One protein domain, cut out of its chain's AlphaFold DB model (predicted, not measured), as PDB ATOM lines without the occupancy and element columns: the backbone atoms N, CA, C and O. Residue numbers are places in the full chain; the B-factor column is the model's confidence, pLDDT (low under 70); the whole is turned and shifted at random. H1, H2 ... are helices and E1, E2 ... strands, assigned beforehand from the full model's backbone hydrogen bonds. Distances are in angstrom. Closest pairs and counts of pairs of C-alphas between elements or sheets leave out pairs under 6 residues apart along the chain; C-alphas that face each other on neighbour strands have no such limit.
ATOM      1  N   SER A  10      -4.901  54.715  79.860       89.56
ATOM      2  CA  SER A  10      -5.664  55.740  79.142       89.56
ATOM      3  C   SER A  10      -4.865  56.393  78.012       89.56
ATOM      4  O   SER A  10      -5.440  56.673  76.963       89.56
ATOM      5  N   ALA A  11      -3.558  56.602  78.198       89.50
ATOM      6  CA  ALA A  11      -2.679  57.122  77.157       89.50
ATOM      7  C   ALA A  11      -2.528  56.121  76.004       89.50
ATOM      8  O   ALA A  11      -2.676  56.517  74.852       89.50
ATOM      9  N   VAL A  12      -2.348  54.829  76.309       90.12
ATOM     10  CA  VAL A  12      -2.261  53.755  75.303       90.12
ATOM     11  C   VAL A  12      -3.507  53.722  74.416       90.12
ATOM     12  O   VAL A  12      -3.404  53.831  73.197       90.12
ATOM     13  N   TYR A  13      -4.706  53.645  75.004       91.44
ATOM     14  CA  TYR A  13      -5.935  53.594  74.199       91.44
ATOM     15  C   TYR A  13      -6.265  54.900  73.494       91.44
ATOM     16  O   TYR A  13      -6.902  54.870  72.442       91.44
ATOM     17  N   LYS A  14      -5.843  56.042  74.047       90.25
ATOM     18  CA  LYS A  14      -5.935  57.316  73.336       90.25
ATOM     19  C   LYS A  14      -5.097  57.265  72.060       90.25
ATOM     20  O   LYS A  14      -5.652  57.528  71.007       90.25
ATOM     21  N   GLN A  15      -3.833  56.853  72.139       89.06
ATOM     22  CA  GLN A  15      -2.958  56.783  70.966       89.06
ATOM     23  C   GLN A  15      -3.479  55.815  69.898       89.06
ATOM     24  O   GLN A  15      -3.495  56.166  68.728       89.06
ATOM     25  N   ILE A  16      -3.981  54.639  70.288       89.06
ATOM     26  CA  ILE A  16      -4.573  53.682  69.334       89.06
ATOM     27  C   ILE A  16      -5.809  54.271  68.639       89.06
ATOM     28  O   ILE A  16      -5.978  54.127  67.430       89.06
ATOM     29  N   ARG A  17      -6.658  54.978  69.391       88.75
ATOM     30  CA  ARG A  17      -7.815  55.675  68.823       88.75
ATOM     31  C   ARG A  17      -7.396  56.819  67.905       88.75
ATOM     32  O   ARG A  17      -8.044  57.023  66.885       88.75
ATOM     33  N   ASP A  18      -6.336  57.540  68.250       85.69
ATOM     34  CA  ASP A  18      -5.804  58.637  67.438       85.69
ATOM     35  C   ASP A  18      -5.221  58.113  66.101       85.69
ATOM     36  O   ASP A  18      -5.185  58.853  65.123       85.69
ATOM     37  N   VAL A  19      -4.866  56.820  66.024       81.44
ATOM     38  CA  VAL A  19      -4.508  56.096  64.782       81.44
ATOM     39  C   VAL A  19      -5.741  55.567  64.015       81.44
ATOM     40  O   VAL A  19      -5.627  55.074  62.897       81.44
ATOM     41  N   GLY A  20      -6.948  55.714  64.568       81.88
ATOM     42  CA  GLY A  20      -8.206  55.374  63.897       81.88
ATOM     43  C   GLY A  20      -8.802  54.015  64.266       81.88
ATOM     44  O   GLY A  20      -9.732  53.577  63.591       81.88
ATOM     45  N   ILE A  21      -8.308  53.363  65.328       86.88
ATOM     46  CA  ILE A  21      -8.844  52.085  65.821       86.88
ATOM     47  C   ILE A  21      -9.693  52.314  67.069       86.88
ATOM     48  O   ILE A  21      -9.199  52.710  68.131       86.88
ATOM     49  N   SER A  22     -10.987  52.021  66.978       89.56
ATOM     50  CA  SER A  22     -11.876  52.119  68.129       89.56
ATOM     51  C   SER A  22     -11.614  51.020  69.157       89.56
ATOM     52  O   SER A  22     -11.128  49.921  68.870       89.56
ATOM     53  N   ARG A  23     -12.033  51.278  70.402       90.62
ATOM     54  CA  ARG A  23     -11.992  50.274  71.476       90.62
ATOM     55  C   ARG A  23     -12.803  49.021  71.120       90.62
ATOM     56  O   ARG A  23     -12.442  47.928  71.539       90.62
ATOM     57  N   ALA A  24     -13.879  49.171  70.347       90.62
ATOM     58  CA  ALA A  24     -14.737  48.063  69.938       90.62
ATOM     59  C   ALA A  24     -14.068  47.146  68.900       90.62
ATOM     60  O   ALA A  24     -14.267  45.928  68.963       90.62
ATOM     61  N   THR A  25     -13.287  47.715  67.978       90.38
ATOM     62  CA  THR A  25     -12.429  46.968  67.044       90.38
ATOM     63  C   THR A  25     -11.296  46.291  67.801       90.38
ATOM     64  O   THR A  25     -11.127  45.079  67.710       90.38
ATOM     65  N   LEU A  26     -10.592  47.044  68.649       91.81
ATOM     66  CA  LEU A  26      -9.470  46.533  69.429       91.81
ATOM     67  C   LEU A  26      -9.861  45.330  70.305       91.81
ATOM     68  O   LEU A  26      -9.169  44.320  70.306       91.81
ATOM     69  N   ASN A  27     -11.006  45.389  70.991       92.31
ATOM     70  CA  ASN A  27     -11.492  44.282  71.824       92.31
ATOM     71  C   ASN A  27     -11.825  43.005  71.033       92.31
ATOM     72  O   ASN A  27     -11.918  41.940  71.630       92.31
ATOM     73  N   ARG A  28     -12.064  43.101  69.718       92.31
ATOM     74  CA  ARG A  28     -12.268  41.928  68.851       92.31
ATOM     75  C   ARG A  28     -10.956  41.329  68.378       92.31
ATOM     76  O   ARG A  28     -10.912  40.137  68.119       92.31
ATOM     77  N   VAL A  29      -9.933  42.166  68.228       92.81
ATOM     78  CA  VAL A  29      -8.605  41.768  67.757       92.81
ATOM     79  C   VAL A  29      -7.769  41.177  68.883       92.81
ATOM     80  O   VAL A  29      -6.935  40.322  68.621       92.81
ATOM     81  N   LEU A  30      -7.967  41.616  70.126       93.38
ATOM     82  CA  LEU A  30      -7.209  41.102  71.262       93.38
ATOM     83  C   LEU A  30      -7.591  39.647  71.600       93.38
ATOM     84  O   LEU A  30      -8.749  39.264  71.419       93.38
ATOM     85  N   PRO A  31      -6.642  38.834  72.102       91.56
ATOM     86  CA  PRO A  31      -6.904  37.453  72.499       91.56
ATOM     87  C   PRO A  31      -7.936  37.357  73.624       91.56
ATOM     88  O   PRO A  31      -8.057  38.266  74.445       91.56
ATOM     89  N   ALA A  32      -8.635  36.225  73.720       88.56
ATOM     90  CA  ALA A  32      -9.684  36.026  74.725       88.56
ATOM     91  C   ALA A  32      -9.177  36.123  76.177       88.56
ATOM     92  O   ALA A  32      -9.923  36.524  77.066       88.56
ATOM     93  N   TRP A  33      -7.908  35.777  76.412       90.31
ATOM     94  CA  TRP A  33      -7.254  35.865  77.720       90.31
ATOM     95  C   TRP A  33      -6.770  37.280  78.075       90.31
ATOM     96  O   TRP A  33      -6.270  37.486  79.181       90.31
ATOM     97  N   TRP A  34      -6.869  38.248  77.155       93.12
ATOM     98  CA  TRP A  34      -6.327  39.588  77.356       93.12
ATOM     99  C   TRP A  34      -6.986  40.311  78.539       93.12
ATOM    100  O   TRP A  34      -8.203  40.489  78.580       93.12
ATOM    101  N   ASP A  35      -6.153  40.819  79.451       92.56
ATOM    102  CA  ASP A  35      -6.559  41.681  80.561       92.56
ATOM    103  C   ASP A  35      -5.786  43.006  80.502       92.56
ATOM    104  O   ASP A  35      -4.559  43.042  80.402       92.56
ATOM    105  N   ASP A  36      -6.504  44.122  80.619       92.81
ATOM    106  CA  ASP A  36      -5.922  45.461  80.663       92.81
ATOM    107  C   ASP A  36      -4.932  45.659  81.830       92.81
ATOM    108  O   ASP A  36      -4.099  46.569  81.772       92.81
ATOM    109  N   ALA A  37      -5.008  44.845  82.890       92.31
ATOM    110  CA  ALA A  37      -4.037  44.838  83.984       92.31
ATOM    111  C   ALA A  37      -2.612  44.507  83.503       92.31
ATOM    112  O   ALA A  37      -1.640  44.992  84.086       92.31
ATOM    113  N   LEU A  38      -2.469  43.764  82.398       92.69
ATOM    114  CA  LEU A  38      -1.171  43.407  81.815       92.69
ATOM    115  C   LEU A  38      -0.376  44.635  81.347       92.69
ATOM    116  O   LEU A  38       0.856  44.618  81.412       92.69
ATOM    117  N   LEU A  39      -1.052  45.731  80.976       91.62
ATOM    118  CA  LEU A  39      -0.406  46.995  80.586       91.62
ATOM    119  C   LEU A  39       0.382  47.660  81.725       91.62
ATOM    120  O   LEU A  39       1.154  48.579  81.470       91.62
ATOM    121  N   GLN A  40       0.205  47.213  82.973       89.00
ATOM    122  CA  GLN A  40       0.965  47.711  84.126       89.00
ATOM    123  C   GLN A  40       2.360  47.078  84.248       89.00
ATOM    124  O   GLN A  40       3.137  47.468  85.117       89.00
ATOM    125  N   SER A  41       2.688  46.100  83.398       90.69
ATOM    126  CA  SER A  41       3.980  45.411  83.386       90.69
ATOM    127  C   SER A  41       4.686  45.577  82.042       90.69
ATOM    128  O   SER A  41       4.040  45.626  80.996       90.69
ATOM    129  N   ASN A  42       6.023  45.608  82.047       88.00
ATOM    130  CA  ASN A  42       6.804  45.690  80.808       88.00
ATOM    131  C   ASN A  42       6.539  44.480  79.899       88.00
ATOM    132  O   ASN A  42       6.385  44.638  78.694       88.00
ATOM    133  N   SER A  43       6.442  43.276  80.471       90.00
ATOM    134  CA  SER A  43       6.152  42.048  79.723       90.00
ATOM    135  C   SER A  43       4.764  42.070  79.091       90.00
ATOM    136  O   SER A  43       4.632  41.748  77.913       90.00
ATOM    137  N   GLY A  44       3.738  42.486  79.836       91.88
ATOM    138  CA  GLY A  44       2.378  42.579  79.311       91.88
ATOM    139  C   GLY A  44       2.227  43.681  78.261       91.88
ATOM    140  O   GLY A  44       1.552  43.480  77.257       91.88
ATOM    141  N   PHE A  45       2.927  44.809  78.423       91.12
ATOM    142  CA  PHE A  45       2.998  45.845  77.391       91.12
ATOM    143  C   PHE A  45       3.693  45.354  76.110       91.12
ATOM    144  O   PHE A  45       3.212  45.624  75.013       91.12
ATOM    145  N   LEU A  46       4.786  44.592  76.218       90.00
ATOM    146  CA  LEU A  46       5.452  44.008  75.046       90.00
ATOM    147  C   LEU A  46       4.584  42.952  74.348       90.00
ATOM    148  O   LEU A  46       4.558  42.904  73.121       90.00
ATOM    149  N   GLN A  47       3.845  42.137  75.105       91.62
ATOM    150  CA  GLN A  47       2.866  41.204  74.535       91.62
ATOM    151  C   GLN A  47       1.762  41.949  73.782       91.62
ATOM    152  O   GLN A  47       1.441  41.582  72.656       91.62
ATOM    153  N   PHE A  48       1.240  43.031  74.363       92.44
ATOM    154  CA  PHE A  48       0.272  43.903  73.703       92.44
ATOM    155  C   PHE A  48       0.813  44.458  72.387       92.44
ATOM    156  O   PHE A  48       0.193  44.280  71.345       92.44
ATOM    157  N   ALA A  49       1.992  45.085  72.436       90.12
ATOM    158  CA  ALA A  49       2.663  45.651  71.275       90.12
ATOM    159  C   ALA A  49       2.831  44.608  70.166       90.12
ATOM    160  O   ALA A  49       2.495  44.874  69.019       90.12
ATOM    161  N   LYS A  50       3.266  43.395  70.527       89.31
ATOM    162  CA  LYS A  50       3.439  42.291  69.582       89.31
ATOM    163  C   LYS A  50       2.123  41.854  68.937       89.31
ATOM    164  O   LYS A  50       2.102  41.625  67.736       89.31
ATOM    165  N   VAL A  51       1.031  41.751  69.697       91.06
ATOM    166  CA  VAL A  51      -0.289  41.412  69.131       91.06
ATOM    167  C   VAL A  51      -0.751  42.487  68.146       91.06
ATOM    168  O   VAL A  51      -1.269  42.157  67.080       91.06
ATOM    169  N   LEU A  52      -0.572  43.766  68.487       90.81
ATOM    170  CA  LEU A  52      -0.963  44.869  67.609       90.81
ATOM    171  C   LEU A  52      -0.108  44.932  66.345       90.81
ATOM    172  O   LEU A  52      -0.649  45.162  65.269       90.81
ATOM    173  N   ASP A  53       1.189  44.681  66.457       88.12
ATOM    174  CA  ASP A  53       2.088  44.590  65.313       88.12
ATOM    175  C   ASP A  53       1.672  43.436  64.388       88.12
ATOM    176  O   ASP A  53       1.359  43.655  63.222       88.12
ATOM    177  N   GLN A  54       1.514  42.228  64.937       87.88
ATOM    178  CA  GLN A  54       1.185  41.029  64.158       87.88
ATOM    179  C   GLN A  54      -0.200  41.076  63.509       87.88
ATOM    180  O   GLN A  54      -0.359  40.642  62.374       87.88
ATOM    181  N   ARG A  55      -1.224  41.569  64.214       90.75
ATOM    182  CA  ARG A  55      -2.591  41.602  63.675       90.75
ATOM    183  C   ARG A  55      -2.838  42.894  62.905       90.75
ATOM    184  O   ARG A  55      -3.229  42.868  61.747       90.75
ATOM    185  N   LEU A  56      -2.584  44.044  63.512       87.75
ATOM    186  CA  LEU A  56      -2.989  45.339  62.955       87.75
ATOM    187  C   LEU A  56      -1.891  46.034  62.155       87.75
ATOM    188  O   LEU A  56      -2.146  47.101  61.598       87.75
ATOM    189  N   GLY A  57      -0.676  45.481  62.115       84.00
ATOM    190  CA  GLY A  57       0.468  46.206  61.581       84.00
ATOM    191  C   GLY A  57       0.753  47.468  62.383       84.00
ATOM    192  O   GLY A  57       1.126  48.472  61.801       84.00
ATOM    193  N   LEU A  58       0.481  47.496  63.688       86.12
ATOM    194  CA  LEU A  58       0.764  48.661  64.524       86.12
ATOM    195  C   LEU A  58       2.066  48.452  65.285       86.12
ATOM    196  O   LEU A  58       2.086  47.853  66.361       86.12
ATOM    197  N   SER A  59       3.141  49.013  64.741       83.81
ATOM    198  CA  SER A  59       4.440  49.018  65.399       83.81
ATOM    199  C   SER A  59       4.445  49.973  66.593       83.81
ATOM    200  O   SER A  59       3.776  51.013  66.608       83.81
ATOM    201  N   VAL A  60       5.219  49.624  67.615       85.06
ATOM    202  CA  VAL A  60       5.407  50.460  68.800       85.06
ATOM    203  C   VAL A  60       6.793  51.076  68.760       85.06
ATOM    204  O   VAL A  60       7.795  50.365  68.751       85.06
ATOM    205  N   SER A  61       6.849  52.403  68.775       84.25
ATOM    206  CA  SER A  61       8.089  53.160  68.907       84.25
ATOM    207  C   SER A  61       8.231  53.678  70.336       84.25
ATOM    208  O   SER A  61       7.258  54.096  70.969       84.25
ATOM    209  N   VAL A  62       9.455  53.622  70.856       80.94
ATOM    210  CA  VAL A  62       9.804  54.118  72.188       80.94
ATOM    211  C   VAL A  62      10.924  55.136  72.037       80.94
ATOM    212  O   VAL A  62      12.080  54.759  71.866       80.94
ATOM    213  N   ASN A  63      10.581  56.420  72.134       78.50
ATOM    214  CA  ASN A  63      11.521  57.535  72.008       78.50
ATOM    215  C   ASN A  63      11.492  58.386  73.278       78.50
ATOM    216  O   ASN A  63      10.433  58.857  73.691       78.50
ATOM    217  N   ASP A  64      12.650  58.570  73.917       75.44
ATOM    218  CA  ASP A  64      12.813  59.374  75.141       75.44
ATOM    219  C   ASP A  64      11.829  59.017  76.273       75.44
ATOM    220  O   ASP A  64      11.372  59.868  77.035       75.44
ATOM    221  N   GLY A  65      11.477  57.731  76.383       70.38
ATOM    222  CA  GLY A  65      10.513  57.240  77.370       70.38
ATOM    223  C   GLY A  65       9.043  57.453  76.997       70.38
ATOM    224  O   GLY A  65       8.173  57.062  77.771       70.38
ATOM    225  N   ASN A  66       8.755  58.018  75.823       78.19
ATOM    226  CA  ASN A  66       7.411  58.116  75.268       78.19
ATOM    227  C   ASN A  66       7.142  56.950  74.320       78.19
ATOM    228  O   ASN A  66       7.929  56.657  73.424       78.19
ATOM    229  N   VAL A  67       5.996  56.309  74.523       83.81
ATOM    230  CA  VAL A  67       5.450  55.302  73.616       83.81
ATOM    231  C   VAL A  67       4.635  56.003  72.539       83.81
ATOM    232  O   VAL A  67       3.853  56.900  72.860       83.81
ATOM    233  N   SER A  68       4.777  55.573  71.291       84.81
ATOM    234  CA  SER A  68       3.860  55.898  70.201       84.81
ATOM    235  C   SER A  68       3.526  54.648  69.390       84.81
ATOM    236  O   SER A  68       4.358  53.757  69.220       84.81
ATOM    237  N   PHE A  69       2.291  54.584  68.895       84.19
ATOM    238  CA  PHE A  69       1.844  53.556  67.959       84.19
ATOM    239  C   PHE A  69       1.902  54.133  66.552       84.19
ATOM    240  O   PHE A  69       1.352  55.207  66.300       84.19
ATOM    241  N   LEU A  70       2.582  53.430  65.656       80.19
ATOM    242  CA  LEU A  70       2.770  53.829  64.272       80.19
ATOM    243  C   LEU A  70       2.206  52.724  63.375       80.19
ATOM    244  O   LEU A  70       2.641  51.574  63.507       80.19
ATOM    245  N   PRO A  71       1.272  53.042  62.463       73.12
ATOM    246  CA  PRO A  71       0.934  52.141  61.371       73.12
ATOM    247  C   PRO A  71       2.196  51.689  60.647       73.12
ATOM    248  O   PRO A  71       3.079  52.498  60.354       73.12
ATOM    249  N   ALA A  72       2.271  50.398  60.358       67.62
ATOM    250  CA  ALA A  72       3.208  49.841  59.410       67.62
ATOM    251  C   ALA A  72       3.034  50.574  58.079       67.62
ATOM    252  O   ALA A  72       1.970  51.130  57.787       67.62
TER     253      ALA A  72
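This is residues 10 to 72 of the 333 residues of an uncharacterized protein of Alteromonas sp. MB-3u-76 (UniProt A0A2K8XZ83). What does the domain look like? A small two-stranded hairpin, E1 and E2, bridges one side of two helices, H4 by E1 and H1 by E2; H2 bridges the other side, and short H3 makes a corner with H4. What are its make-up and size? The 63 printed residues run H1, H2, H3, H4, E1, E2, with an antiparallel sheet, order E1 - E2, and the class is mixed, helices and strands. The whole is compact, with a radius of gyration of the C-alphas of 10.9 A and spans of 32 by 25 by 21 A.

Where are the strands? E1 is residues 58 to 63, 15.8 A long, and E2 is residues 66 to 71, 16.5 A long, ending at C-alpha 71 (0.934, 52.141, 61.371). Where are the helices? H4 is residues 42 to 56, 20.4 A long. H1 is residues 10 to 18, 12.1 A long, from C-alpha 10 (-5.664, 55.740, 79.142); H2 is residues 23 to 29 and H3 residues 36 to 40.

How do the strands pair? In the hairpin E1 and E2 are antiparallel at 151 degrees, with N 61 and O 68 within hydrogen-bond range at 2.9 A. Which helices come near them? The closest C-alphas of H4 and E1, Asp 53 and Ser 59, are 5.0 A apart; those of H1 and E2, Gln 15 and Phe 69, 6.5 A. How do the other helices stand? H2 is close to but not clearly touching H4, about perpendicular at 82 degrees, with C-alphas Val 29 and Arg 55 closest at 7.3 A. H3 and H4 touch only at the corner, closest at C-alphas Leu 38 and Gly 44, 4.4 A. Are the helix backbones even? Every O i to N i+4 pair is within hydrogen-bond range in H1 and H4, 2 of 3 in H2 and 0 of 1 in H3, where 2 of 2 O i to N i+3 pairs are.

How far does it reach? The two C-alphas farthest apart, Ala 32 and Asp 64, are 32.4 A apart. Is it unbroken and sure? The printed part has no cut, and no link is long. Its mean pLDDT is 87.5, with residue 72 under 70.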